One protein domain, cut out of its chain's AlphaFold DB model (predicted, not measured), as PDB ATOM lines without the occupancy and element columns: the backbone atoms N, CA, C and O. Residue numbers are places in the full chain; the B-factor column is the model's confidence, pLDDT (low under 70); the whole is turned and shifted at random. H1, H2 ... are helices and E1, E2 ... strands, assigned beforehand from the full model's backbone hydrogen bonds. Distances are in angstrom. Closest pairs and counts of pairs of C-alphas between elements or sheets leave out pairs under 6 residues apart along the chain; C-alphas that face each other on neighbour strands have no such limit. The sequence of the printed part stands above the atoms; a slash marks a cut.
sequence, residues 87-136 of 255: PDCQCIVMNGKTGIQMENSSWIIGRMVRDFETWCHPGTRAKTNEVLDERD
ATOM      1  N   PRO A  87     -61.916  45.968 176.698       53.97
ATOM      2  CA  PRO A  87     -61.664  45.440 178.038       53.97
ATOM      3  C   PRO A  87     -60.379  44.599 178.051       53.97
ATOM      4  O   PRO A  87     -60.104  43.891 177.087       53.97
ATOM      5  N   ASP A  88     -59.621  44.650 179.156       56.59
ATOM      6  CA  ASP A  88     -58.323  43.962 179.335       56.59
ATOM      7  C   ASP A  88     -58.338  42.472 178.907       56.59
ATOM      8  O   ASP A  88     -57.311  41.942 178.490       56.59
ATOM      9  N   CYS A  89     -59.487  41.783 178.997       64.06
ATOM     10  CA  CYS A  89     -59.680  40.397 178.555       64.06
ATOM     11  C   CYS A  89     -61.071  40.198 177.925       64.06
ATOM     12  O   CYS A  89     -62.090  40.543 178.536       64.06
ATOM     13  N   GLN A  90     -61.127  39.583 176.739       64.50
ATOM     14  CA  GLN A  90     -62.383  39.190 176.092       64.50
ATOM     15  C   GLN A  90     -62.975  37.967 176.799       64.50
ATOM     16  O   GLN A  90     -62.348  36.914 176.884       64.50
ATOM     17  N   CYS A  91     -64.187  38.103 177.328       73.44
ATOM     18  CA  CYS A  91     -64.913  37.000 177.945       73.44
ATOM     19  C   CYS A  91     -66.415  37.160 177.739       73.44
ATOM     20  O   CYS A  91     -66.928  38.248 177.471       73.44
ATOM     21  N   ILE A  92     -67.113  36.039 177.868       83.31
ATOM     22  CA  ILE A  92     -68.557  35.967 177.720       83.31
ATOM     23  C   ILE A  92     -69.159  35.807 179.112       83.31
ATOM     24  O   ILE A  92     -68.807  34.886 179.851       83.31
ATOM     25  N   VAL A  93     -70.080  36.696 179.466       82.38
ATOM     26  CA  VAL A  93     -70.826  36.625 180.721       82.38
ATOM     27  C   VAL A  93     -72.141  35.913 180.447       82.38
ATOM     28  O   VAL A  93     -72.939  36.351 179.620       82.38
ATOM     29  N   MET A  94     -72.373  34.808 181.149       86.69
ATOM     30  CA  MET A  94     -73.631  34.071 181.091       86.69
ATOM     31  C   MET A  94     -74.354  34.181 182.425       86.69
ATOM     32  O   MET A  94     -73.817  33.831 183.477       86.69
ATOM     33  N   ASN A  95     -75.590  34.667 182.388       84.56
ATOM     34  CA  ASN A  95     -76.435  34.702 183.571       84.56
ATOM     35  C   ASN A  95     -77.014  33.303 183.831       84.56
ATOM     36  O   ASN A  95     -77.847  32.822 183.069       84.56
ATOM     37  N   GLY A  96     -76.620  32.667 184.936       83.00
ATOM     38  CA  GLY A  96     -77.040  31.301 185.268       83.00
ATOM     39  C   GLY A  96     -78.530  31.116 185.589       83.00
ATOM     40  O   GLY A  96     -78.992  29.982 185.633       83.00
ATOM     41  N   LYS A  97     -79.296  32.194 185.816       84.44
ATOM     42  CA  LYS A  97     -80.748  32.116 186.075       84.44
ATOM     43  C   LYS A  97     -81.585  32.373 184.830       84.44
ATOM     44  O   LYS A  97     -82.639  31.770 184.674       84.44
ATOM     45  N   THR A  98     -81.143  33.297 183.979       85.31
ATOM     46  CA  THR A  98     -81.897  33.709 182.785       85.31
ATOM     47  C   THR A  98     -81.373  33.077 181.499       85.31
ATOM     48  O   THR A  98     -82.049  33.156 180.480       85.31
ATOM     49  N   GLY A  99     -80.181  32.471 181.517       84.06
ATOM     50  CA  GLY A  99     -79.534  31.879 180.342       84.06
ATOM     51  C   GLY A  99     -79.046  32.905 179.317       84.06
ATOM     52  O   GLY A  99     -78.607  32.532 178.235       84.06
ATOM     53  N   ILE A 100     -79.125  34.199 179.637       81.75
ATOM     54  CA  ILE A 100     -78.731  35.263 178.719       81.75
ATOM     55  C   ILE A 100     -77.207  35.307 178.649       81.75
ATOM     56  O   ILE A 100     -76.525  35.398 179.674       81.75
ATOM     57  N   GLN A 101     -76.701  35.255 177.421       83.00
ATOM     58  CA  GLN A 101     -75.294  35.381 177.087       83.00
ATOM     59  C   GLN A 101     -75.013  36.805 176.608       83.00
ATOM     60  O   GLN A 101     -75.742  37.337 175.771       83.00
ATOM     61  N   MET A 102     -73.975  37.428 177.156       81.38
ATOM     62  CA  MET A 102     -73.571  38.786 176.805       81.38
ATOM     63  C   MET A 102     -72.055  38.864 176.669       81.38
ATOM     64  O   MET A 102     -71.317  38.231 177.427       81.38
ATOM     65  N   GLU A 103     -71.587  39.667 175.721       79.50
ATOM     66  CA  GLU A 103     -70.169  39.996 175.609       79.50
ATOM     67  C   GLU A 103     -69.768  40.975 176.714       79.50
ATOM     68  O   GLU A 103     -70.499  41.916 177.041       79.50
ATOM     69  N   ASN A 104     -68.609  40.737 177.328       72.75
ATOM     70  CA  ASN A 104     -68.123  41.593 178.396       72.75
ATOM     71  C   ASN A 104     -67.582  42.915 177.833       72.75
ATOM     72  O   ASN A 104     -66.609  42.915 177.089       72.75
ATOM     73  N   SER A 105     -68.154  44.038 178.266       72.12
ATOM     74  CA  SER A 105     -67.634  45.397 178.048       72.12
ATOM     75  C   SER A 105     -67.081  46.045 179.329       72.12
ATOM     76  O   SER A 105     -66.631  47.189 179.321       72.12
ATOM     77  N   SER A 106     -67.105  45.323 180.452       77.88
ATOM     78  CA  SER A 106     -66.668  45.788 181.766       77.88
ATOM     79  C   SER A 106     -65.191  45.504 182.021       77.88
ATOM     80  O   SER A 106     -64.729  44.359 182.058       77.88
ATOM     81  N   TRP A 107     -64.467  46.578 182.328       73.25
ATOM     82  CA  TRP A 107     -63.073  46.551 182.765       73.25
ATOM     83  C   TRP A 107     -62.848  45.732 184.049       73.25
ATOM     84  O   TRP A 107     -61.847  45.028 184.177       73.25
ATOM     85  N   ILE A 108     -63.788  45.783 185.002       78.25
ATOM     86  CA  ILE A 108     -63.671  45.070 186.286       78.25
ATOM     87  C   ILE A 108     -63.700  43.557 186.064       78.25
ATOM     88  O   ILE A 108     -62.868  42.833 186.612       78.25
ATOM     89  N   ILE A 109     -64.637  43.085 185.239       80.19
ATOM     90  CA  ILE A 109     -64.751  41.660 184.919       80.19
ATOM     91  C   ILE A 109     -63.500  41.204 184.160       80.19
ATOM     92  O   ILE A 109     -62.980  40.130 184.449       80.19
ATOM     93  N   GLY A 110     -62.953  42.051 183.280       79.12
ATOM     94  CA  GLY A 110     -61.680  41.786 182.607       79.12
ATOM     95  C   GLY A 110     -60.540  41.486 183.586       79.12
ATOM     96  O   GLY A 110     -59.830  40.498 183.412       79.12
ATOM     97  N   ARG A 111     -60.410  42.258 184.674       80.56
ATOM     98  CA  ARG A 111     -59.384  42.000 185.703       80.56
ATOM     99  C   ARG A 111     -59.649  40.761 186.541       80.56
ATOM    100  O   ARG A 111     -58.711  40.028 186.826       80.56
ATOM    101  N   MET A 112     -60.906  40.493 186.891       82.25
ATOM    102  CA  MET A 112     -61.249  39.241 187.571       82.25
ATOM    103  C   MET A 112     -60.902  38.029 186.705       82.25
ATOM    104  O   MET A 112     -60.348  37.064 187.214       82.25
ATOM    105  N   VAL A 113     -61.181  38.071 185.403       83.62
ATOM    106  CA  VAL A 113     -60.841  36.970 184.490       83.62
ATOM    107  C   VAL A 113     -59.330  36.833 184.322       83.62
ATOM    108  O   VAL A 113     -58.817  35.720 184.365       83.62
ATOM    109  N   ARG A 114     -58.600  37.942 184.209       81.12
ATOM    110  CA  ARG A 114     -57.135  37.921 184.132       81.12
ATOM    111  C   ARG A 114     -56.496  37.312 185.382       81.12
ATOM    112  O   ARG A 114     -55.584  36.502 185.277       81.12
ATOM    113  N   ASP A 115     -57.005  37.674 186.557       85.31
ATOM    114  CA  ASP A 115     -56.472  37.211 187.838       85.31
ATOM    115  C   ASP A 115     -57.127  35.877 188.278       85.31
ATOM    116  O   ASP A 115     -56.909  35.425 189.404       85.31
ATOM    117  N   PHE A 116     -57.908  35.219 187.403       81.81
ATOM    118  CA  PHE A 116     -58.666  33.986 187.679       81.81
ATOM    119  C   PHE A 116     -57.814  32.884 188.298       81.81
ATOM    120  O   PHE A 116     -58.246  32.243 189.252       81.81
ATOM    121  N   GLU A 117     -56.579  32.698 187.836       74.94
ATOM    122  CA  GLU A 117     -55.689  31.670 188.388       74.94
ATOM    123  C   GLU A 117     -55.351  31.868 189.872       74.94
ATOM    124  O   GLU A 117     -54.993  30.904 190.551       74.94
ATOM    125  N   THR A 118     -55.462  33.103 190.375       82.06
ATOM    126  CA  THR A 118     -55.077  33.466 191.746       82.06
ATOM    127  C   THR A 118     -56.224  33.363 192.747       82.06
ATOM    128  O   THR A 118     -55.983  33.000 193.897       82.06
ATOM    129  N   TRP A 119     -57.464  33.651 192.335       83.88
ATOM    130  CA  TRP A 119     -58.630  33.619 193.230       83.88
ATOM    131  C   TRP A 119     -59.533  32.398 193.029       83.88
ATOM    132  O   TRP A 119     -60.389  32.126 193.871       83.88
ATOM    133  N   CYS A 120     -59.376  31.658 191.930       81.81
ATOM    134  CA  CYS A 120     -60.225  30.511 191.641       81.81
ATOM    135  C   CYS A 120     -59.899  29.307 192.538       81.81
ATOM    136  O   CYS A 120     -58.748  29.029 192.877       81.81
ATOM    137  N   HIS A 121     -60.940  28.557 192.903       87.81
ATOM    138  CA  HIS A 121     -60.809  27.354 193.714       87.81
ATOM    139  C   HIS A 121     -59.957  26.284 192.990       87.81
ATOM    140  O   HIS A 121     -60.156  26.065 191.789       87.81
ATOM    141  N   PRO A 122     -59.071  25.547 193.692       83.25
ATOM    142  CA  PRO A 122     -58.150  24.590 193.067       83.25
ATOM    143  C   PRO A 122     -58.837  23.528 192.197       83.25
ATOM    144  O   PRO A 122     -58.333  23.170 191.137       83.25
ATOM    145  N   GLY A 123     -60.020  23.059 192.612       83.38
ATOM    146  CA  GLY A 123     -60.803  22.077 191.850       83.38
ATOM    147  C   GLY A 123     -61.327  22.607 190.509       83.38
ATOM    148  O   GLY A 123     -61.374  21.868 189.530       83.38
ATOM    149  N   THR A 124     -61.663  23.895 190.435       82.12
ATOM    150  CA  THR A 124     -62.109  24.529 189.188       82.12
ATOM    151  C   THR A 124     -60.924  24.755 188.257       82.12
ATOM    152  O   THR A 124     -61.037  24.502 187.065       82.12
ATOM    153  N   ARG A 125     -59.762  25.142 188.801       80.38
ATOM    154  CA  ARG A 125     -58.517  25.277 188.029       80.38
ATOM    155  C   ARG A 125     -58.106  23.963 187.368       80.38
ATOM    156  O   ARG A 125     -57.779  23.961 186.187       80.38
ATOM    157  N   ALA A 126     -58.154  22.857 188.113       82.12
ATOM    158  CA  ALA A 126     -57.835  21.537 187.576       82.12
ATOM    159  C   ALA A 126     -58.748  21.181 186.394       82.12
ATOM    160  O   ALA A 126     -58.254  20.766 185.350       82.12
ATOM    161  N   LYS A 127     -60.058  21.435 186.522       82.50
ATOM    162  CA  LYS A 127     -61.013  21.142 185.450       82.50
ATOM    163  C   LYS A 127     -60.865  22.070 184.244       82.50
ATOM    164  O   LYS A 127     -60.981  21.607 183.119       82.50
ATOM    165  N   THR A 128     -60.587  23.358 184.454       79.25
ATOM    166  CA  THR A 128     -60.322  24.293 183.351       79.25
ATOM    167  C   THR A 128     -59.079  23.879 182.568       79.25
ATOM    168  O   THR A 128     -59.130  23.855 181.345       79.25
ATOM    169  N   ASN A 129     -57.995  23.506 183.254       74.31
ATOM    170  CA  ASN A 129     -56.769  23.054 182.595       74.31
ATOM    171  C   ASN A 129     -56.974  21.737 181.838       74.31
ATOM    172  O   ASN A 129     -56.513  21.625 180.713       74.31
ATOM    173  N   GLU A 130     -57.715  20.787 182.413       81.00
ATOM    174  CA  GLU A 130     -58.088  19.534 181.740       81.00
ATOM    175  C   GLU A 130     -58.859  19.796 180.432       81.00
ATOM    176  O   GLU A 130     -58.552  19.212 179.401       81.00
ATOM    177  N   VAL A 131     -59.827  20.721 180.453       76.00
ATOM    178  CA  VAL A 131     -60.637  21.073 179.270       76.00
ATOM    179  C   VAL A 131     -59.843  21.875 178.231       76.00
ATOM    180  O   VAL A 131     -60.164  21.826 177.045       76.00
ATOM    181  N   LEU A 132     -58.843  22.652 178.653       67.06
ATOM    182  CA  LEU A 132     -57.971  23.388 177.735       67.06
ATOM    183  C   LEU A 132     -56.980  22.452 177.032       67.06
ATOM    184  O   LEU A 132     -56.822  22.571 175.821       67.06
ATOM    185  N   ASP A 133     -56.405  21.491 177.757       64.31
ATOM    186  CA  ASP A 133     -55.464  20.494 177.223       64.31
ATOM    187  C   ASP A 133     -56.123  19.617 176.137       64.31
ATOM    188  O   ASP A 133     -55.531  19.341 175.098       64.31
ATOM    189  N   GLU A 134     -57.409  19.283 176.300       59.91
ATOM    190  CA  GLU A 134     -58.194  18.521 175.310       59.91
ATOM    191  C   GLU A 134     -58.486  19.311 174.011       59.91
ATOM    192  O   GLU A 134     -58.853  18.730 172.989       59.91
ATOM    193  N   ARG A 135     -58.327  20.645 174.010       55.12
ATOM    194  CA  ARG A 135     -58.561  21.498 172.824       55.12
ATOM    195  C   ARG A 135     -57.292  21.804 172.029       55.12
ATOM    196  O   ARG A 135     -57.411  22.336 170.924       55.12
ATOM    197  N   ASP A 136     -56.114  21.454 172.539       53.56
ATOM    198  CA  ASP A 136     -54.824  21.818 171.939       53.56
ATOM    199  C   ASP A 136     -54.358  20.887 170.804       53.56
ATOM    200  O   ASP A 136     -53.281  21.079 170.231       53.56
TER     201      ASP A 136
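What this domain is: This is residues 87 to 136 of the 255 residues of an uncharacterized protein of Verticillium dahliae VDG1 (UniProt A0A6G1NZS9). The model is an open arch with few contacts: the hairpin of strands E1 and E2 makes one end, helix H3 the other, and H1 with short H2 bridges them. Residues 95 to 100, the hairpin's loop, and 126 to 136 stick out. The 50 printed residues hold, in order, E1, E2, H1, H2 and H3, mostly helix with one antiparallel sheet; the whole is loose, radius of gyration of the C-alphas 12.4 A, spanning 27 by 23 by 22 A.

Where its parts are: E1 is residues 92 to 94, from C-alpha 92 at (-68.557, 35.967, 177.720); E2 is 101 to 103. H1, 107 to 114, measures 10.6 A; H2 is 116 to 119; H3, 122 to 133, measures 16.6 A, ending at (-55.464, 20.494, 177.223).

How they stand to each other: E1 and E2 are antiparallel at 152 degrees, with N 93 and O 102 2.8 A apart. H1 and H2 meet only through their link. H2 and H3 are close but not clearly touching; their closest C-alphas, Glu 117 and Arg 125, are 7.0 A apart. H1 and H3 are apart. Every O i to N i+4 pair is within hydrogen-bond range in H1 and H3; H2 is too short for one.

The domain as a whole: The farthest C-alphas, Thr 98 and Asp 136, are 31.5 A apart. The printed part has no cut and no long link. pLDDT is under 70 at residues 87 to 90 and 132 to 136.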